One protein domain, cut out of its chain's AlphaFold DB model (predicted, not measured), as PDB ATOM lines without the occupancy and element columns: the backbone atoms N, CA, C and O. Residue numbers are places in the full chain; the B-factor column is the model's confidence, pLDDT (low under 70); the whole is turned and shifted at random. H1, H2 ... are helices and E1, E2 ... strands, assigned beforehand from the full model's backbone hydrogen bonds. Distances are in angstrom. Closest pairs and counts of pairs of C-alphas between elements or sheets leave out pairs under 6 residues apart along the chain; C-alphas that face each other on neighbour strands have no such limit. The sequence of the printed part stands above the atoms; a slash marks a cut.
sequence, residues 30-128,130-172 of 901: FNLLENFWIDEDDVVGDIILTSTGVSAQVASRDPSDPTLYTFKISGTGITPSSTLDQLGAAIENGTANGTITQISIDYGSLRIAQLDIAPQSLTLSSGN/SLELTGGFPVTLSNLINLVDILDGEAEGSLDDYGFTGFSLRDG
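What this domain is: This is residues 30 to 128 and 130 to 172 of the 901 residues of the protein "von Willebrand factor type D domain-containing protein" of Roseinatronobacter thiooxidans (UniProt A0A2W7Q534). A single broad, twisted sheet of eight strands forms a wall, with helices H1, H2 and H3 on one face and no named helix on the other. Its long strands E3, E4 and E5 bend, H2 lies over E3, and the short H4, between H3 and E8 in the chain, is off the sheet. The printed part has 142 residues, with named elements in the order H1 E1 E2 E3 H2 E4 E5 E6 E7 H3 H4 E8. The sheet is antiparallel, in the order E1 E2 E3 E4 E5 E6 E7 E8, and the class is mixed, helices and strands. The whole is compact, with a radius of gyration of the C-alphas of 15.9 A and spans of 45 by 40 by 26 A.

How they stand to each other: H1, residues 30 to 33, is on the sheet at a height of 7.7 A. E1, residues 48 to 50, is an edge strand and makes a hairpin with E2, residues 53 to 59, where N 48 and O 55 are 2.8 A apart, within hydrogen-bond range. E3, residues 68 to 79, makes a hairpin with E2, N 56 and O 71 being 3.0 A apart; E1, E2 and E3 form a meander, each strand the antiparallel neighbour of the one before. H2, residues 84 to 92, runs slantwise over E3, at 52 degrees on the local plane; their closest C-alphas, Leu 87 and Thr 79, are 6.7 A apart. E4, residues 97 to 107, is antiparallel to E3 at 169 degrees, with N 72 and O 104 2.9 A apart. E5, residues 110 to 118, and E6, residues 121 to 126, continue E4 as a second meander, with N 105 and O 113 2.9 A apart and N 116 and O 123 2.8 A apart. E7, residues 130 to 134, is beside E6, with N 124 and O 131 2.8 A apart. H3, residues 141 to 151, is on the same face as H1 and H2; its closest C-alpha to E4 is that of Leu 141, 5.9 A from Thr 99. H4, residues 159 to 162, is not on the sheet. E8, residues 166 to 171, is the other edge strand, with N 132 and O 168 2.9 A apart across E7 and E8. Every O i to N i+4 pair is within range in H2, 5 of 7 in H3; H1 and H4 are too short for one.

Where its parts are: H1 begins at C-alpha 30, (-9.177, 27.930, -33.946). E3 is 27.3 A long and bends by 95 degrees at residue 76; E4 is 29.4 A and E5 23.1 A. H3 is 15.6 A long. E8 ends at C-alpha 171, (-3.293, 35.755, -23.279).

The domain as a whole: The C-alphas of Ser 64 and Gly 163, the two farthest apart, are 45.8 A apart. Residue 129 is not printed, and C-alphas 128 and 130 are 6.7 A apart across the cut. The link from H1 to E1, 14 residues, is long. Confidence is under 70 at residues 38, 40 and 149 to 158.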
ATOM      1  N   PHE A  30      -9.562  28.003 -32.531       81.31
ATOM      2  CA  PHE A  30      -9.177  27.930 -33.946       81.31
ATOM      3  C   PHE A  30      -9.803  26.724 -34.672       81.31
ATOM      4  O   PHE A  30     -10.520  26.911 -35.647       81.31
ATOM      5  N   ASN A  31      -9.695  25.514 -34.113       79.75
ATOM      6  CA  ASN A  31     -10.292  24.295 -34.693       79.75
ATOM      7  C   ASN A  31     -11.827  24.369 -34.861       79.75
ATOM      8  O   ASN A  31     -12.409  23.686 -35.703       79.75
ATOM      9  N   LEU A  32     -12.521  25.152 -34.026       87.50
ATOM     10  CA  LEU A  32     -13.962  25.376 -34.185       87.50
ATOM     11  C   LEU A  32     -14.238  26.429 -35.260       87.50
ATOM     12  O   LEU A  32     -15.243  26.315 -35.956       87.50
ATOM     13  N   LEU A  33     -13.371  27.431 -35.400       83.31
ATOM     14  CA  LEU A  33     -13.462  28.442 -36.453       83.31
ATOM     15  C   LEU A  33     -13.183  27.851 -37.842       83.31
ATOM     16  O   LEU A  33     -13.862  28.237 -38.782       83.31
ATOM     17  N   GLU A  34     -12.288  26.869 -37.977       79.50
ATOM     18  CA  GLU A  34     -12.037  26.174 -39.255       79.50
ATOM     19  C   GLU A  34     -13.291  25.489 -39.828       79.50
ATOM     20  O   GLU A  34     -13.473  25.392 -41.044       79.50
ATOM     21  N   ASN A  35     -14.185  25.034 -38.948       81.38
ATOM     22  CA  ASN A  35     -15.444  24.391 -39.324       81.38
ATOM     23  C   ASN A  35     -16.594  25.390 -39.542       81.38
ATOM     24  O   ASN A  35     -17.710  24.978 -39.869       81.38
ATOM     25  N   PHE A  36     -16.336  26.690 -39.375       81.38
ATOM     26  CA  PHE A  36     -17.287  27.763 -39.625       81.38
ATOM     27  C   PHE A  36     -17.048  28.383 -41.002       81.38
ATOM     28  O   PHE A  36     -15.954  28.848 -41.310       81.38
ATOM     29  N   TRP A  37     -18.094  28.445 -41.821       75.44
ATOM     30  CA  TRP A  37     -18.056  29.121 -43.111       75.44
ATOM     31  C   TRP A  37     -19.430  29.689 -43.436       75.44
ATOM     32  O   TRP A  37     -20.435  29.015 -43.236       75.44
ATOM     33  N   ILE A  38     -19.487  30.940 -43.887       68.81
ATOM     34  CA  ILE A  38     -20.751  31.583 -44.253       68.81
ATOM     35  C   ILE A  38     -20.947  31.403 -45.759       68.81
ATOM     36  O   ILE A  38     -20.408  32.175 -46.547       68.81
ATOM     37  N   ASP A  39     -21.739  30.402 -46.137       72.06
ATOM     38  CA  ASP A  39     -22.264  30.214 -47.496       72.06
ATOM     39  C   ASP A  39     -23.800  30.148 -47.446       72.06
ATOM     40  O   ASP A  39     -24.374  29.730 -46.436       72.06
ATOM     41  N   GLU A  40     -24.480  30.563 -48.517       66.75
ATOM     42  CA  GLU A  40     -25.944  30.532 -48.618       66.75
ATOM     43  C   GLU A  40     -26.503  29.117 -48.407       66.75
ATOM     44  O   GLU A  40     -27.577  28.963 -47.817       66.75
ATOM     45  N   ASP A  41     -25.756  28.092 -48.830       72.25
ATOM     46  CA  ASP A  41     -26.136  26.683 -48.703       72.25
ATOM     47  C   ASP A  41     -26.018  26.140 -47.260       72.25
ATOM     48  O   ASP A  41     -26.691  25.161 -46.916       72.25
ATOM     49  N   ASP A  42     -25.232  26.796 -46.397       75.62
ATOM     50  CA  ASP A  42     -24.961  26.370 -45.014       75.62
ATOM     51  C   ASP A  42     -25.782  27.149 -43.966       75.62
ATOM     52  O   ASP A  42     -25.808  26.784 -42.781       75.62
ATOM     53  N   VAL A  43     -26.497  28.206 -44.374       84.38
ATOM     54  CA  VAL A  43     -27.396  28.966 -43.490       84.38
ATOM     55  C   VAL A  43     -28.619  28.126 -43.112       84.38
ATOM     56  O   VAL A  43     -29.417  27.686 -43.941       84.38
ATOM     57  N   VAL A  44     -28.828  27.957 -41.807       84.25
ATOM     58  CA  VAL A  44     -29.944  27.202 -41.242       84.25
ATOM     59  C   VAL A  44     -31.030  28.160 -40.751       84.25
ATOM     60  O   VAL A  44     -30.923  28.769 -39.690       84.25
ATOM     61  N   GLY A  45     -32.136  28.244 -41.490       84.19
ATOM     62  CA  GLY A  45     -33.295  29.066 -41.119       84.19
ATOM     63  C   GLY A  45     -33.228  30.505 -41.644       84.19
ATOM     64  O   GLY A  45     -32.574  30.778 -42.643       84.19
ATOM     65  N   ASP A  46     -33.964  31.418 -41.002       84.44
ATOM     66  CA  ASP A  46     -34.075  32.812 -41.454       84.44
ATOM     67  C   ASP A  46     -32.925  33.673 -40.908       84.44
ATOM     68  O   ASP A  46     -32.634  33.651 -39.708       84.44
ATOM     69  N   ILE A  47     -32.344  34.523 -41.760       87.19
ATOM     70  CA  ILE A  47     -31.429  35.582 -41.318       87.19
ATOM     71  C   ILE A  47     -32.242  36.722 -40.694       87.19
ATOM     72  O   ILE A  47     -33.176  37.262 -41.293       87.19
ATOM     73  N   ILE A  48     -31.875  37.120 -39.479       89.44
ATOM     74  CA  ILE A  48     -32.581  38.138 -38.704       89.44
ATOM     75  C   ILE A  48     -31.865  39.480 -38.860       89.44
ATOM     76  O   ILE A  48     -30.809  39.699 -38.269       89.44
ATOM     77  N   LEU A  49     -32.476  40.407 -39.603       88.44
ATOM     78  CA  LEU A  49     -32.029  41.797 -39.727       88.44
ATOM     79  C   LEU A  49     -32.876  42.728 -38.844       88.44
ATOM     80  O   LEU A  49     -34.106  42.725 -38.893       88.44
ATOM     81  N   THR A  50     -32.212  43.562 -38.047       89.12
ATOM     82  CA  THR A  50     -32.831  44.573 -37.177       89.12
ATOM     83  C   THR A  50     -32.061  45.890 -37.251       89.12
ATOM     84  O   THR A  50     -30.912  45.928 -37.677       89.12
ATOM     85  N   SER A  51     -32.638  46.977 -36.730       85.69
ATOM     86  CA  SER A  51     -31.918  48.253 -36.567       85.69
ATOM     87  C   SER A  51     -30.739  48.186 -35.583       85.69
ATOM     88  O   SER A  51     -30.033  49.178 -35.403       85.69
ATOM     89  N   THR A  52     -30.568  47.055 -34.894       88.31
ATOM     90  CA  THR A  52     -29.516  46.804 -33.901       88.31
ATOM     91  C   THR A  52     -28.516  45.731 -34.334       88.31
ATOM     92  O   THR A  52     -27.612  45.417 -33.564       88.31
ATOM     93  N   GLY A  53     -28.668  45.132 -35.521       88.56
ATOM     94  CA  GLY A  53     -27.771  44.064 -35.954       88.56
ATOM     95  C   GLY A  53     -28.350  43.060 -36.942       88.56
ATOM     96  O   GLY A  53     -29.551  43.070 -37.227       88.56
ATOM     97  N   VAL A  54     -27.472  42.163 -37.392       88.75
ATOM     98  CA  VAL A  54     -27.747  40.986 -38.228       88.75
ATOM     99  C   VAL A  54     -27.396  39.732 -37.433       88.75
ATOM    100  O   VAL A  54     -26.398  39.725 -36.716       88.75
ATOM    101  N   SER A  55     -28.194  38.671 -37.540       91.12
ATOM    102  CA  SER A  55     -27.849  37.362 -36.981       91.12
ATOM    103  C   SER A  55     -28.287  36.224 -37.895       91.12
ATOM    104  O   SER A  55     -29.405  36.251 -38.406       91.12
ATOM    105  N   ALA A  56     -27.418  35.232 -38.071       91.81
ATOM    106  CA  ALA A  56     -27.665  34.032 -38.865       91.81
ATOM    107  C   ALA A  56     -27.225  32.783 -38.088       91.81
ATOM    108  O   ALA A  56     -26.246  32.834 -37.338       91.81
ATOM    109  N   GLN A  57     -27.951  31.677 -38.264       93.69
ATOM    110  CA  GLN A  57     -27.504  30.357 -37.819       93.69
ATOM    111  C   GLN A  57     -26.887  29.617 -38.999       93.69
ATOM    112  O   GLN A  57     -27.425  29.678 -40.100       93.69
ATOM    113  N   VAL A  58     -25.773  28.932 -38.769       92.00
ATOM    114  CA  VAL A  58     -24.979  28.278 -39.814       92.00
ATOM    115  C   VAL A  58     -24.633  26.862 -39.358       92.00
ATOM    116  O   VAL A  58     -24.342  26.648 -38.178       92.00
ATOM    117  N   ALA A  59     -24.733  25.885 -40.255       87.38
ATOM    118  CA  ALA A  59     -24.336  24.508 -39.978       87.38
ATOM    119  C   ALA A  59     -22.805  24.367 -39.913       87.38
ATOM    120  O   ALA A  59     -22.076  25.139 -40.529       87.38
ATOM    121  N   SER A  60     -22.319  23.378 -39.159       83.81
ATOM    122  CA  SER A  60     -20.899  23.010 -39.168       83.81
ATOM    123  C   SER A  60     -20.505  22.410 -40.516       83.81
ATOM    124  O   SER A  60     -21.259  21.610 -41.080       83.81
ATOM    125  N   ARG A  61     -19.305  22.741 -41.011       80.56
ATOM    126  CA  ARG A  61     -18.725  22.068 -42.187       80.56
ATOM    127  C   ARG A  61     -18.372  20.611 -41.913       80.56
ATOM    128  O   ARG A  61     -18.273  19.837 -42.864       80.56
ATOM    129  N   ASP A  62     -18.199  20.225 -40.649       77.88
ATOM    130  CA  ASP A  62     -18.121  18.820 -40.267       77.88
ATOM    131  C   ASP A  62     -19.545  18.233 -40.264       77.88
ATOM    132  O   ASP A  62     -20.318  18.481 -39.334       77.88
ATOM    133  N   PRO A  63     -19.922  17.400 -41.255       70.88
ATOM    134  CA  PRO A  63     -21.271  16.847 -41.337       70.88
ATOM    135  C   PRO A  63     -21.590  15.874 -40.189       70.88
ATOM    136  O   PRO A  63     -22.735  15.432 -40.055       70.88
ATOM    137  N   SER A  64     -20.589  15.482 -39.392       79.00
ATOM    138  CA  SER A  64     -20.770  14.676 -38.187       79.00
ATOM    139  C   SER A  64     -21.097  15.507 -36.941       79.00
ATOM    140  O   SER A  64     -21.583  14.943 -35.954       79.00
ATOM    141  N   ASP A  65     -20.916  16.827 -37.004       85.38
ATOM    142  CA  ASP A  65     -21.206  17.770 -35.934       85.38
ATOM    143  C   ASP A  65     -22.577  18.452 -36.139       85.38
ATOM    144  O   ASP A  65     -22.759  19.270 -37.040       85.38
ATOM    145  N   PRO A  66     -23.587  18.139 -35.305       88.50
ATOM    146  CA  PRO A  66     -24.924  18.711 -35.435       88.50
ATOM    147  C   PRO A  66     -25.054  20.114 -34.814       88.50
ATOM    148  O   PRO A  66     -26.168  20.643 -34.748       88.50
ATOM    149  N   THR A  67     -23.978  20.679 -34.264       93.31
ATOM    150  CA  THR A  67     -24.015  21.958 -33.553       93.31
ATOM    151  C   THR A  67     -24.085  23.117 -34.541       93.31
ATOM    152  O   THR A  67     -23.381  23.148 -35.544       93.31
ATOM    153  N   LEU A  68     -24.953  24.091 -34.255       93.25
ATOM    154  CA  LEU A  68     -25.078  25.291 -35.076       93.25
ATOM    155  C   LEU A  68     -24.167  26.397 -34.556       93.25
ATOM    156  O   LEU A  68     -24.102  26.659 -33.346       93.25
ATOM    157  N   TYR A  69     -23.551  27.096 -35.495       95.50
ATOM    158  CA  TYR A  69     -22.902  28.368 -35.260       95.50
ATOM    159  C   TYR A  69     -23.945  29.485 -35.292       95.50
ATOM    160  O   TYR A  69     -24.911  29.431 -36.052       95.50
ATOM    161  N   THR A  70     -23.764  30.514 -34.471       94.69
ATOM    162  CA  THR A  70     -24.507  31.772 -34.566       94.69
ATOM    163  C   THR A  70     -23.533  32.881 -34.924       94.69
ATOM    164  O   THR A  70     -22.706  33.278 -34.106       94.69
ATOM    165  N   PHE A  71     -23.661  33.398 -36.140       93.50
ATOM    166  CA  PHE A  71     -22.979  34.610 -36.571       93.50
ATOM    167  C   PHE A  71     -23.829  35.822 -36.203       93.50
ATOM    168  O   PHE A  71     -25.052  35.824 -36.402       93.50
ATOM    169  N   LYS A  72     -23.205  36.861 -35.648       92.69
ATOM    170  CA  LYS A  72     -23.911  38.069 -35.230       92.69
ATOM    171  C   LYS A  72     -23.080  39.322 -35.459       92.69
ATOM    172  O   LYS A  72     -21.980  39.445 -34.942       92.69
ATOM    173  N   ILE A  73     -23.684  40.301 -36.120       89.38
ATOM    174  CA  ILE A  73     -23.208  41.683 -36.195       89.38
ATOM    175  C   ILE A  73     -24.127  42.516 -35.304       89.38
ATOM    176  O   ILE A  73     -25.340  42.510 -35.494       89.38
ATOM    177  N   SER A  74     -23.577  43.224 -34.322       91.94
ATOM    178  CA  SER A  74     -24.311  44.092 -33.396       91.94
ATOM    179  C   SER A  74     -23.932  45.551 -33.616       91.94
ATOM    180  O   SER A  74     -22.771  45.881 -33.852       91.94
ATOM    181  N   GLY A  75     -24.913  46.439 -33.505       90.19
ATOM    182  CA  GLY A  75     -24.719  47.855 -33.764       90.19
ATOM    183  C   GLY A  75     -25.917  48.715 -33.381       90.19
ATOM    184  O   GLY A  75     -26.844  48.267 -32.702       90.19
ATOM    185  N   THR A  76     -25.918  49.968 -33.833       89.12
ATOM    186  CA  THR A  76     -27.030  50.899 -33.609       89.12
ATOM    187  C   THR A  76     -27.395  51.661 -34.876       89.12
ATOM    188  O   THR A  76     -26.529  52.130 -35.608       89.12
ATOM    189  N   GLY A  77     -28.697  51.798 -35.139       87.44
ATOM    190  CA  GLY A  77     -29.204  52.618 -36.240       87.44
ATOM    191  C   GLY A  77     -28.955  52.050 -37.641       87.44
ATOM    192  O   GLY A  77     -28.991  52.824 -38.593       87.44
ATOM    193  N   ILE A  78     -28.725  50.736 -37.767       85.88
ATOM    194  CA  ILE A  78     -28.453  50.067 -39.050       85.88
ATOM    195  C   ILE A  78     -29.663  50.223 -39.977       85.88
ATOM    196  O   ILE A  78     -30.755  49.743 -39.660       85.88
ATOM    197  N   THR A  79     -29.489  50.916 -41.106       81.25
ATOM    198  CA  THR A  79     -30.553  51.142 -42.098       81.25
ATOM    199  C   THR A  79     -30.027  51.146 -43.539       81.25
ATOM    200  O   THR A  79     -28.929  51.658 -43.767       81.25
ATOM    201  N   PRO A  80     -30.821  50.644 -44.514       77.75
ATOM    202  CA  PRO A  80     -32.188  50.114 -44.378       77.75
ATOM    203  C   PRO A  80     -32.223  48.725 -43.711       77.75
ATOM    204  O   PRO A  80     -31.400  47.872 -43.997       77.75
ATOM    205  N   SER A  81     -33.185  48.489 -42.812       72.62
ATOM    206  CA  SER A  81     -33.299  47.232 -42.043       72.62
ATOM    207  C   SER A  81     -34.415  46.307 -42.556       72.62
ATOM    208  O   SER A  81     -34.966  45.518 -41.791       72.62
ATOM    209  N   SER A  82     -34.850  46.496 -43.804       71.56
ATOM    210  CA  SER A  82     -36.024  45.837 -44.392       71.56
ATOM    211  C   SER A  82     -35.699  44.510 -45.074       71.56
ATOM    212  O   SER A  82     -36.451  43.558 -44.889       71.56
ATOM    213  N   THR A  83     -34.606  44.436 -45.839       81.06
ATOM    214  CA  THR A  83     -34.066  43.199 -46.434       81.06
ATOM    215  C   THR A  83     -32.540  43.276 -46.508       81.06
ATOM    216  O   THR A  83     -31.987  44.376 -46.549       81.06
ATOM    217  N   LEU A  84     -31.866  42.120 -46.545       79.88
ATOM    218  CA  LEU A  84     -30.410  42.052 -46.715       79.88
ATOM    219  C   LEU A  84     -29.971  42.640 -48.055       79.88
ATOM    220  O   LEU A  84     -29.082  43.475 -48.050       79.88
ATOM    221  N   ASP A  85     -30.663  42.337 -49.156       81.19
ATOM    222  CA  ASP A  85     -30.347  42.897 -50.481       81.19
ATOM    223  C   ASP A  85     -30.362  44.433 -50.495       81.19
ATOM    224  O   ASP A  85     -29.546  45.077 -51.147       81.19
ATOM    225  N   GLN A  86     -31.301  45.047 -49.765       82.75
ATOM    226  CA  GLN A  86     -31.382  46.505 -49.670       82.75
ATOM    227  C   GLN A  86     -30.282  47.080 -48.785       82.75
ATOM    228  O   GLN A  86     -29.813  48.183 -49.058       82.75
ATOM    229  N   LEU A  87     -29.898  46.364 -47.725       83.31
ATOM    230  CA  LEU A  87     -28.780  46.755 -46.876       83.31
ATOM    231  C   LEU A  87     -27.453  46.616 -47.631       83.31
ATOM    232  O   LEU A  87     -26.683  47.566 -47.620       83.31
ATOM    233  N   GLY A  88     -27.237  45.506 -48.341       79.88
ATOM    234  CA  GLY A  88     -26.080  45.264 -49.207       79.88
ATOM    235  C   GLY A  88     -25.959  46.321 -50.300       79.88
ATOM    236  O   GLY A  88     -24.953  47.017 -50.374       79.88
ATOM    237  N   ALA A  89     -27.038  46.593 -51.040       81.88
ATOM    238  CA  ALA A  89     -27.036  47.670 -52.028       81.88
ATOM    239  C   ALA A  89     -26.802  49.057 -51.395       81.88
ATOM    240  O   ALA A  89     -26.175  49.923 -52.000       81.88
ATOM    241  N   ALA A  90     -27.319  49.321 -50.189       81.50
ATOM    242  CA  ALA A  90     -27.080  50.594 -49.509       81.50
ATOM    243  C   ALA A  90     -25.629  50.727 -49.028       81.50
ATOM    244  O   ALA A  90     -25.090  51.834 -49.064       81.50
ATOM    245  N   ILE A  91     -25.027  49.620 -48.596       79.62
ATOM    246  CA  ILE A  91     -23.621  49.498 -48.229       79.62
ATOM    247  C   ILE A  91     -22.736  49.809 -49.443       79.62
ATOM    248  O   ILE A  91     -21.968  50.764 -49.385       79.62
ATOM    249  N   GLU A  92     -22.925  49.093 -50.555       78.62
ATOM    250  CA  GLU A  92     -22.152  49.264 -51.798       78.62
ATOM    251  C   GLU A  92     -22.258  50.687 -52.359       78.62
ATOM    252  O   GLU A  92     -21.293  51.256 -52.861       78.62
ATOM    253  N   ASN A  93     -23.436  51.307 -52.243       80.50
ATOM    254  CA  ASN A  93     -23.657  52.679 -52.700       80.50
ATOM    255  C   ASN A  93     -23.221  53.751 -51.677       80.50
ATOM    256  O   ASN A  93     -23.460  54.938 -51.913       80.50
ATOM    257  N   GLY A  94     -22.658  53.371 -50.522       78.12
ATOM    258  CA  GLY A  94     -22.242  54.302 -49.463       78.12
ATOM    259  C   GLY A  94     -23.396  55.085 -48.817       78.12
ATOM    260  O   GLY A  94     -23.204  56.177 -48.288       78.12
ATOM    261  N   THR A  95     -24.623  54.564 -48.891       82.25
ATOM    262  CA  THR A  95     -25.856  55.209 -48.392       82.25
ATOM    263  C   THR A  95     -26.415  54.579 -47.117       82.25
ATOM    264  O   THR A  95     -27.391  55.088 -46.553       82.25
ATOM    265  N   ALA A  96     -25.817  53.482 -46.649       82.62
ATOM    266  CA  ALA A  96     -26.196  52.844 -45.399       82.62
ATOM    267  C   ALA A  96     -25.848  53.725 -44.186       82.62
ATOM    268  O   ALA A  96     -24.823  54.403 -44.162       82.62
ATOM    269  N   ASN A  97     -26.704  53.713 -43.162       84.44
ATOM    270  CA  ASN A  97     -26.466  54.435 -41.905       84.44
ATOM    271  C   ASN A  97     -26.376  53.461 -40.733       84.44
ATOM    272  O   ASN A  97     -26.959  52.379 -40.783       84.44
ATOM    273  N   GLY A  98     -25.706  53.891 -39.665       86.31
ATOM    274  CA  GLY A  98     -25.566  53.146 -38.418       86.31
ATOM    275  C   GLY A  98     -24.109  52.915 -38.037       86.31
ATOM    276  O   GLY A  98     -23.192  53.192 -38.814       86.31
ATOM    277  N   THR A  99     -23.910  52.415 -36.823       87.56
ATOM    278  CA  THR A  99     -22.598  52.015 -36.311       87.56
ATOM    279  C   THR A  99     -22.587  50.535 -35.984       87.56
ATOM    280  O   THR A  99     -23.587  50.019 -35.480       87.56
ATOM    281  N   ILE A 100     -21.467  49.863 -36.227       86.06
ATOM    282  CA  ILE A 100     -21.218  48.515 -35.709       86.06
ATOM    283  C   ILE A 100     -20.408  48.664 -34.426       86.06
ATOM    284  O   ILE A 100     -19.518  49.504 -34.339       86.06
ATOM    285  N   THR A 101     -20.761  47.881 -33.415       90.62
ATOM    286  CA  THR A 101     -20.054  47.850 -32.129       90.62
ATOM    287  C   THR A 101     -19.433  46.491 -31.843       90.62
ATOM    288  O   THR A 101     -18.540  46.412 -31.011       90.62
ATOM    289  N   GLN A 102     -19.930  45.418 -32.467       92.81
ATOM    290  CA  GLN A 102     -19.413  44.070 -32.243       92.81
ATOM    291  C   GLN A 102     -19.737  43.134 -33.412       92.81
ATOM    292  O   GLN A 102     -20.856  43.163 -33.925       92.81
ATOM    293  N   ILE A 103     -18.812  42.244 -33.758       91.19
ATOM    294  CA  ILE A 103     -19.053  41.046 -34.572       91.19
ATOM    295  C   ILE A 103     -18.718  39.829 -33.711       91.19
ATOM    296  O   ILE A 103     -17.745  39.857 -32.965       91.19
ATOM    297  N   SER A 104     -19.526  38.774 -33.747       95.00
ATOM    298  CA  SER A 104     -19.277  37.586 -32.934       95.00
ATOM    299  C   SER A 104     -19.722  36.291 -33.588       95.00
ATOM    300  O   SER A 104     -20.741  36.260 -34.280       95.00
ATOM    301  N   ILE A 105     -19.001  35.220 -33.265       95.75
ATOM    302  CA  ILE A 105     -19.294  33.848 -33.664       95.75
ATOM    303  C   ILE A 105     -19.458  33.017 -32.390       95.75
ATOM    304  O   ILE A 105     -18.551  32.939 -31.557       95.75
ATOM    305  N   ASP A 106     -20.629  32.410 -32.232       95.75
ATOM    306  CA  ASP A 106     -20.951  31.498 -31.136       95.75
ATOM    307  C   ASP A 106     -21.094  30.064 -31.672       95.75
ATOM    308  O   ASP A 106     -21.810  29.852 -32.642       95.75
ATOM    309  N   TYR A 107     -20.475  29.074 -31.032       94.81
ATOM    310  CA  TYR A 107     -20.693  27.644 -31.276       94.81
ATOM    311  C   TYR A 107     -21.627  27.087 -30.193       94.81
ATOM    312  O   TYR A 107     -21.248  26.932 -29.024       94.81
ATOM    313  N   GLY A 108     -22.896  26.857 -30.539       93.38
ATOM    314  CA  GLY A 108     -23.939  26.580 -29.551       93.38
ATOM    315  C   GLY A 108     -24.121  27.745 -28.565       93.38
ATOM    316  O   GLY A 108     -24.700  28.770 -28.910       93.38
ATOM    317  N   SER A 109     -23.661  27.585 -27.320       93.00
ATOM    318  CA  SER A 109     -23.671  28.650 -26.297       93.00
ATOM    319  C   SER A 109     -22.282  29.204 -25.960       93.00
ATOM    320  O   SER A 109     -22.164  29.993 -25.024       93.00
ATOM    321  N   LEU A 110     -21.233  28.732 -26.637       94.81
ATOM    322  CA  LEU A 110     -19.847  29.130 -26.411       94.81
ATOM    323  C   LEU A 110     -19.463  30.237 -27.397       94.81
ATOM    324  O   LEU A 110     -19.540  30.024 -28.601       94.81
ATOM    325  N   ARG A 111     -18.996  31.382 -26.896       95.06
ATOM    326  CA  ARG A 111     -18.380  32.428 -27.725       95.06
ATOM    327  C   ARG A 111     -17.016  31.946 -28.199       95.06
ATOM    328  O   ARG A 111     -16.139  31.762 -27.362       95.06
ATOM    329  N   ILE A 112     -16.844  31.759 -29.508       94.88
ATOM    330  CA  ILE A 112     -15.575  31.280 -30.075       94.88
ATOM    331  C   ILE A 112     -14.736  32.389 -30.707       94.88
ATOM    332  O   ILE A 112     -13.514  32.286 -30.713       94.88
ATOM    333  N   ALA A 113     -15.368  33.467 -31.175       93.88
ATOM    334  CA  ALA A 113     -14.679  34.673 -31.622       93.88
ATOM    335  C   ALA A 113     -15.542  35.923 -31.419       93.88
ATOM    336  O   ALA A 113     -16.770  35.877 -31.560       93.88
ATOM    337  N   GLN A 114     -14.904  37.048 -31.106       94.75
ATOM    338  CA  GLN A 114     -15.539  38.356 -30.961       94.75
ATOM    339  C   GLN A 114     -14.597  39.465 -31.419       94.75
ATOM    340  O   GLN A 114     -13.485  39.556 -30.920       94.75
ATOM    341  N   LEU A 115     -15.071  40.332 -32.310       91.81
ATOM    342  CA  LEU A 115     -14.446  41.604 -32.650       91.81
ATOM    343  C   LEU A 115     -15.262  42.734 -32.019       91.81
ATOM    344  O   LEU A 115     -16.385  42.991 -32.454       91.81
ATOM    345  N   ASP A 116     -14.717  43.399 -31.008       93.19
ATOM    346  CA  ASP A 116     -15.273  44.630 -30.450       93.19
ATOM    347  C   ASP A 116     -14.761  45.842 -31.227       93.19
ATOM    348  O   ASP A 116     -13.572  45.952 -31.522       93.19
ATOM    349  N   ILE A 117     -15.676  46.752 -31.564       90.12
ATOM    350  CA  ILE A 117     -15.403  47.903 -32.425       90.12
ATOM    351  C   ILE A 117     -15.694  49.187 -31.651       90.12
ATOM    352  O   ILE A 117     -16.845  49.472 -31.300       90.12
ATOM    353  N   ALA A 118     -14.653  49.982 -31.407       90.44
ATOM    354  CA  ALA A 118     -14.729  51.272 -30.738       90.44
ATOM    355  C   ALA A 118     -13.995  52.359 -31.547       90.44
ATOM    356  O   ALA A 118     -13.079  52.061 -32.305       90.44
ATOM    357  N   PRO A 119     -14.325  53.652 -31.362       87.69
ATOM    358  CA  PRO A 119     -13.662  54.737 -32.096       87.69
ATOM    359  C   PRO A 119     -12.160  54.881 -31.827       87.69
ATOM    360  O   PRO A 119     -11.513  55.690 -32.482       87.69
ATOM    361  N   GLN A 120     -11.649  54.226 -30.780       90.06
ATOM    362  CA  GLN A 120     -10.255  54.312 -30.337       90.06
ATOM    363  C   GLN A 120      -9.546  52.948 -30.340       90.06
ATOM    364  O   GLN A 120      -8.342  52.889 -30.095       90.06
ATOM    365  N   SER A 121     -10.284  51.856 -30.572       92.00
ATOM    366  CA  SER A 121      -9.704  50.520 -30.598       92.00
ATOM    367  C   SER A 121     -10.564  49.496 -31.333       92.00
ATOM    368  O   SER A 121     -11.791  49.609 -31.402       92.00
ATOM    369  N   LEU A 122      -9.897  48.474 -31.862       90.38
ATOM    370  CA  LEU A 122     -10.506  47.263 -32.405       90.38
ATOM    371  C   LEU A 122      -9.937  46.077 -31.646       90.38
ATOM    372  O   LEU A 122      -8.723  45.908 -31.623       90.38
ATOM    373  N   THR A 123     -10.784  45.260 -31.029       92.81
ATOM    374  CA  THR A 123     -10.323  44.137 -30.205       92.81
ATOM    375  C   THR A 123     -10.903  42.830 -30.713       92.81
ATOM    376  O   THR A 123     -12.083  42.556 -30.514       92.81
ATOM    377  N   LEU A 124     -10.073  42.009 -31.353       90.94
ATOM    378  CA  LEU A 124     -10.399  40.622 -31.670       90.94
ATOM    379  C   LEU A 124     -10.091  39.744 -30.454       90.94
ATOM    380  O   LEU A 124      -9.046  39.898 -29.836       90.94
ATOM    381  N   SER A 125     -10.976  38.815 -30.109       92.38
ATOM    382  CA  SER A 125     -10.793  37.883 -28.996       92.38
ATOM    383  C   SER A 125     -11.333  36.490 -29.309       92.38
ATOM    384  O   SER A 125     -12.351  36.346 -29.989       92.38
ATOM    385  N   SER A 126     -10.657  35.467 -28.790       92.81
ATOM    386  CA  SER A 126     -11.073  34.061 -28.806       92.81
ATOM    387  C   SER A 126     -10.633  33.432 -27.489       92.81
ATOM    388  O   SER A 126      -9.445  33.413 -27.192       92.81
ATOM    389  N   GLY A 127     -11.583  32.989 -26.660       90.00
ATOM    390  CA  GLY A 127     -11.268  32.500 -25.316       90.00
ATOM    391  C   GLY A 127     -10.532  33.551 -24.471       90.00
ATOM    392  O   GLY A 127     -11.084  34.621 -24.201       90.00
ATOM    393  N   ASN A 128      -9.309  33.237 -24.044       89.75
ATOM    394  CA  ASN A 128      -8.426  34.137 -23.305       89.75
ATOM    395  C   ASN A 128      -7.521  34.982 -24.209       89.75
ATOM    396  O   ASN A 128      -6.957  35.959 -23.711       89.75
ATOM    397  N   SER A 130      -6.505  37.811 -26.992       91.12
ATOM    398  CA  SER A 130      -6.982  39.019 -27.660       91.12
ATOM    399  C   SER A 130      -5.885  39.750 -28.428       91.12
ATOM    400  O   SER A 130      -4.736  39.791 -27.992       91.12
ATOM    401  N   LEU A 131      -6.272  40.339 -29.558       89.69
ATOM    402  CA  LEU A 131      -5.505  41.311 -30.325       89.69
ATOM    403  C   LEU A 131      -6.273  42.632 -30.300       89.69
ATOM    404  O   LEU A 131      -7.367  42.726 -30.854       89.69
ATOM    405  N   GLU A 132      -5.705  43.641 -29.654       92.38
ATOM    406  CA  GLU A 132      -6.216  45.007 -29.659       92.38
ATOM    407  C   GLU A 132      -5.369  45.876 -30.587       92.38
ATOM    408  O   GLU A 132      -4.161  45.969 -30.404       92.38
ATOM    409  N   LEU A 133      -6.000  46.544 -31.547       89.81
ATOM    410  CA  LEU A 133      -5.420  47.657 -32.291       89.81
ATOM    411  C   LEU A 133      -5.885  48.955 -31.633       89.81
ATOM    412  O   LEU A 133      -7.070  49.096 -31.333       89.81
ATOM    413  N   THR A 134      -4.980  49.909 -31.437       90.81
ATOM    414  CA  THR A 134      -5.275  51.241 -30.884       90.81
ATOM    415  C   THR A 134      -5.113  52.310 -31.957       90.81
ATOM    416  O   THR A 134      -4.149  52.289 -32.719       90.81
ATOM    417  N   GLY A 135      -6.080  53.222 -32.043       87.12
ATOM    418  CA  GLY A 135      -6.097  54.281 -33.048       87.12
ATOM    419  C   GLY A 135      -7.492  54.841 -33.306       87.12
ATOM    420  O   GLY A 135      -8.478  54.370 -32.753       87.12
ATOM    421  N   GLY A 136      -7.612  55.854 -34.155       85.44
ATOM    422  CA  GLY A 136      -8.874  56.491 -34.555       85.44
ATOM    423  C   GLY A 136      -9.717  55.708 -35.575       85.44
ATOM    424  O   GLY A 136     -10.013  56.221 -36.656       85.44
ATOM    425  N   PHE A 137     -10.156  54.492 -35.238       83.75
ATOM    426  CA  PHE A 137     -10.871  53.625 -36.181       83.75
ATOM    427  C   PHE A 137     -12.315  54.067 -36.494       83.75
ATOM    428  O   PHE A 137     -13.054  54.542 -35.619       83.75
ATOM    429  N   PRO A 138     -12.776  53.872 -37.744       80.25
ATOM    430  CA  PRO A 138     -14.151  54.134 -38.129       80.25
ATOM    431  C   PRO A 138     -15.113  53.123 -37.497       80.25
ATOM    432  O   PRO A 138     -14.895  51.918 -37.528       80.25
ATOM    433  N   VAL A 139     -16.252  53.612 -37.002       81.25
ATOM    434  CA  VAL A 139     -17.342  52.763 -36.468       81.25
ATOM    435  C   VAL A 139     -18.577  52.729 -37.372       81.25
ATOM    436  O   VAL A 139     -19.555  52.041 -37.079       81.25
ATOM    437  N   THR A 140     -18.575  53.514 -38.452       82.25
ATOM    438  CA  THR A 140     -19.692  53.632 -39.400       82.25
ATOM    439  C   THR A 140     -19.607  52.573 -40.490       82.25
ATOM    440  O   THR A 140     -18.532  52.340 -41.038       82.25
ATOM    441  N   LEU A 141     -20.762  52.025 -40.871       74.50
ATOM    442  CA  LEU A 141     -20.894  50.907 -41.814       74.50
ATOM    443  C   LEU A 141     -20.122  51.089 -43.135       74.50
ATOM    444  O   LEU A 141     -19.498  50.152 -43.608       74.50
ATOM    445  N   SER A 142     -20.135  52.296 -43.708       70.62
ATOM    446  CA  SER A 142     -19.488  52.606 -44.990       70.62
ATOM    447  C   SER A 142     -17.959  52.663 -44.932       70.62
ATOM    448  O   SER A 142     -17.308  52.407 -45.931       70.62
ATOM    449  N   ASN A 143     -17.386  53.020 -43.779       73.69
ATOM    450  CA  ASN A 143     -15.936  53.199 -43.629       73.69
ATOM    451  C   ASN A 143     -15.256  51.943 -43.075       73.69
ATOM    452  O   ASN A 143     -14.043  51.816 -43.187       73.69
ATOM    453  N   LEU A 144     -16.030  51.038 -42.465       73.19
ATOM    454  CA  LEU A 144     -15.519  49.760 -41.982       73.19
ATOM    455  C   LEU A 144     -15.091  48.852 -43.142       73.19
ATOM    456  O   LEU A 144     -14.151  48.098 -42.971       73.19
ATOM    457  N   ILE A 145     -15.739  48.953 -44.305       70.31
ATOM    458  CA  ILE A 145     -15.391  48.160 -45.497       70.31
ATOM    459  C   ILE A 145     -14.003  48.522 -45.985       70.31
ATOM    460  O   ILE A 145     -13.154  47.654 -46.023       70.31
ATOM    461  N   ASN A 146     -13.730  49.813 -46.183       73.06
ATOM    462  CA  ASN A 146     -12.389  50.258 -46.553       73.06
ATOM    463  C   ASN A 146     -11.325  49.776 -45.557       73.06
ATOM    464  O   ASN A 146     -10.230  49.416 -45.962       73.06
ATOM    465  N   LEU A 147     -11.639  49.765 -44.257       73.44
ATOM    466  CA  LEU A 147     -10.715  49.245 -43.254       73.44
ATOM    467  C   LEU A 147     -10.527  47.725 -43.369       73.44
ATOM    468  O   LEU A 147      -9.408  47.256 -43.225       73.44
ATOM    469  N   VAL A 148     -11.598  46.964 -43.609       73.00
ATOM    470  CA  VAL A 148     -11.523  45.513 -43.836       73.00
ATOM    471  C   VAL A 148     -10.720  45.215 -45.099       73.00
ATOM    472  O   VAL A 148      -9.814  44.401 -45.023       73.00
ATOM    473  N   ASP A 149     -10.957  45.930 -46.195       68.50
ATOM    474  CA  ASP A 149     -10.225  45.755 -47.453       68.50
ATOM    475  C   ASP A 149      -8.729  46.098 -47.288       68.50
ATOM    476  O   ASP A 149      -7.874  45.429 -47.861       68.50
ATOM    477  N   ILE A 150      -8.388  47.103 -46.466       67.44
ATOM    478  CA  ILE A 150      -6.993  47.417 -46.094       67.44
ATOM    479  C   ILE A 150      -6.385  46.293 -45.237       67.44
ATOM    480  O   ILE A 150      -5.233  45.919 -45.446       67.44
ATOM    481  N   LEU A 151      -7.139  45.745 -44.277       67.12
ATOM    482  CA  LEU A 151      -6.677  44.654 -43.407       67.12
ATOM    483  C   LEU A 151      -6.542  43.310 -44.148       67.12
ATOM    484  O   LEU A 151      -5.689  42.511 -43.771       67.12
ATOM    485  N   ASP A 152      -7.354  43.073 -45.180       62.06
ATOM    486  CA  ASP A 152      -7.335  41.866 -46.026       62.06
ATOM    487  C   ASP A 152      -6.386  42.008 -47.237       62.06
ATOM    488  O   ASP A 152      -6.134  41.066 -47.985       62.06
ATOM    489  N   GLY A 153      -5.804  43.199 -47.426       59.34
ATOM    490  CA  GLY A 153      -4.860  43.488 -48.506       59.34
ATOM    491  C   GLY A 153      -5.500  43.628 -49.891       59.34
ATOM    492  O   GLY A 153      -4.791  43.572 -50.895       59.34
ATOM    493  N   GLU A 154      -6.820  43.819 -49.962       55.72
ATOM    494  CA  GLU A 154      -7.576  44.007 -51.206       55.72
ATOM    495  C   GLU A 154      -7.601  45.472 -51.693       55.72
ATOM    496  O   GLU A 154      -7.952  45.733 -52.847       55.72
ATOM    497  N   ALA A 155      -7.204  46.440 -50.853       62.06
ATOM    498  CA  ALA A 155      -7.212  47.871 -51.172       62.06
ATOM    499  C   ALA A 155      -5.880  48.590 -50.881       62.06
ATOM    500  O   ALA A 155      -5.138  48.230 -49.971       62.06
ATOM    501  N   GLU A 156      -5.605  49.667 -51.631       60.53
ATOM    502  CA  GLU A 156      -4.498  50.596 -51.352       60.53
ATOM    503  C   GLU A 156      -4.866  51.540 -50.184       60.53
ATOM    504  O   GLU A 156      -5.888  52.229 -50.243       60.53
ATOM    505  N   GLY A 157      -4.036  51.598 -49.135       63.34
ATOM    506  CA  GLY A 157      -4.218  52.473 -47.965       63.34
ATOM    507  C   GLY A 157      -3.396  52.023 -46.747       63.34
ATOM    508  O   GLY A 157      -2.854  50.920 -46.750       63.34
ATOM    509  N   SER A 158      -3.297  52.861 -45.706       69.69
ATOM    510  CA  SER A 158      -2.553  52.548 -44.469       69.69
ATOM    511  C   SER A 158      -3.403  52.763 -43.214       69.69
ATOM    512  O   SER A 158      -4.290  53.617 -43.173       69.69
ATOM    513  N   LEU A 159      -3.097  52.025 -42.141       73.19
ATOM    514  CA  LEU A 159      -3.685  52.246 -40.814       73.19
ATOM    515  C   LEU A 159      -3.378  53.649 -40.254       73.19
ATOM    516  O   LEU A 159      -4.096  54.126 -39.370       73.19
ATOM    517  N   ASP A 160      -2.365  54.329 -40.799       72.25
ATOM    518  CA  ASP A 160      -2.040  55.727 -40.495       72.25
ATOM    519  C   ASP A 160      -3.197  56.689 -40.796       72.25
ATOM    520  O   ASP A 160      -3.459  57.615 -40.025       72.25
ATOM    521  N   ASP A 161      -3.967  56.425 -41.860       76.25
ATOM    522  CA  ASP A 161      -5.143  57.227 -42.229       76.25
ATOM    523  C   ASP A 161      -6.229  57.204 -41.139       76.25
ATOM    524  O   ASP A 161      -7.101  58.078 -41.072       76.25
ATOM    525  N   TYR A 162      -6.152  56.211 -40.253       78.50
ATOM    526  CA  TYR A 162      -7.023  56.028 -39.105       78.50
ATOM    527  C   TYR A 162      -6.316  56.327 -37.781       78.50
ATOM    528  O   TYR A 162      -6.858  56.005 -36.731       78.50
ATOM    529  N   GLY A 163      -5.142  56.966 -37.785       79.75
ATOM    530  CA  GLY A 163      -4.427  57.379 -36.576       79.75
ATOM    531  C   GLY A 163      -4.053  56.209 -35.672       79.75
ATOM    532  O   GLY A 163      -4.287  56.282 -34.466       79.75
ATOM    533  N   PHE A 164      -3.564  55.118 -36.257       83.44
ATOM    534  CA  PHE A 164      -3.020  53.982 -35.522       83.44
ATOM    535  C   PHE A 164      -1.875  54.413 -34.603       83.44
ATOM    536  O   PHE A 164      -0.979  55.148 -35.004       83.44
ATOM    537  N   THR A 165      -1.899  53.942 -33.362       85.88
ATOM    538  CA  THR A 165      -0.894  54.273 -32.341       85.88
ATOM    539  C   THR A 165      -0.226  53.043 -31.740       85.88
ATOM    540  O   THR A 165       0.611  53.178 -30.850       85.88
ATOM    541  N   GLY A 166      -0.621  51.837 -32.159       88.31
ATOM    542  CA  GLY A 166      -0.094  50.611 -31.573       88.31
ATOM    543  C   GLY A 166      -1.047  49.427 -31.561       88.31
ATOM    544  O   GLY A 166      -2.231  49.545 -31.886       88.31
ATOM    545  N   PHE A 167      -0.532  48.288 -31.105       89.69
ATOM    546  CA  PHE A 167      -1.306  47.073 -30.860       89.69
ATOM    547  C   PHE A 167      -0.906  46.399 -29.542       89.69
ATOM    548  O   PHE A 167       0.181  46.628 -29.011       89.69
ATOM    549  N   SER A 168      -1.764  45.519 -29.031       90.69
ATOM    550  CA  SER A 168      -1.465  44.631 -27.909       90.69
ATOM    551  C   SER A 168      -2.015  43.232 -28.174       90.69
ATOM    552  O   SER A 168      -3.211  43.059 -28.393       90.69
ATOM    553  N   LEU A 169      -1.132  42.237 -28.124       88.88
ATOM    554  CA  LEU A 169      -1.444  40.815 -28.154       88.88
ATOM    555  C   LEU A 169      -1.404  40.266 -26.729       88.88
ATOM    556  O   LEU A 169      -0.423  40.474 -26.008       88.88
ATOM    557  N   ARG A 170      -2.458  39.574 -26.303       88.62
ATOM    558  CA  ARG A 170      -2.603  39.097 -24.923       88.62
ATOM    559  C   ARG A 170      -3.089  37.662 -24.855       88.62
ATOM    560  O   ARG A 170      -3.921  37.265 -25.663       88.62
ATOM    561  N   ASP A 171      -2.651  36.961 -23.813       86.56
ATOM    562  CA  ASP A 171      -3.293  35.755 -23.279       86.56
ATOM    563  C   ASP A 171      -3.736  36.041 -21.835       86.56
ATOM    564  O   ASP A 171      -2.931  36.234 -20.915       86.56
ATOM    565  N   GLY A 172      -5.046  36.189 -21.648       87.56
ATOM    566  CA  GLY A 172      -5.643  36.658 -20.406       87.56
ATOM    567  C   GLY A 172      -5.149  38.060 -20.039       87.56
ATOM    568  O   GLY A 172      -5.398  39.036 -20.744       87.56
TER     569      GLY A 172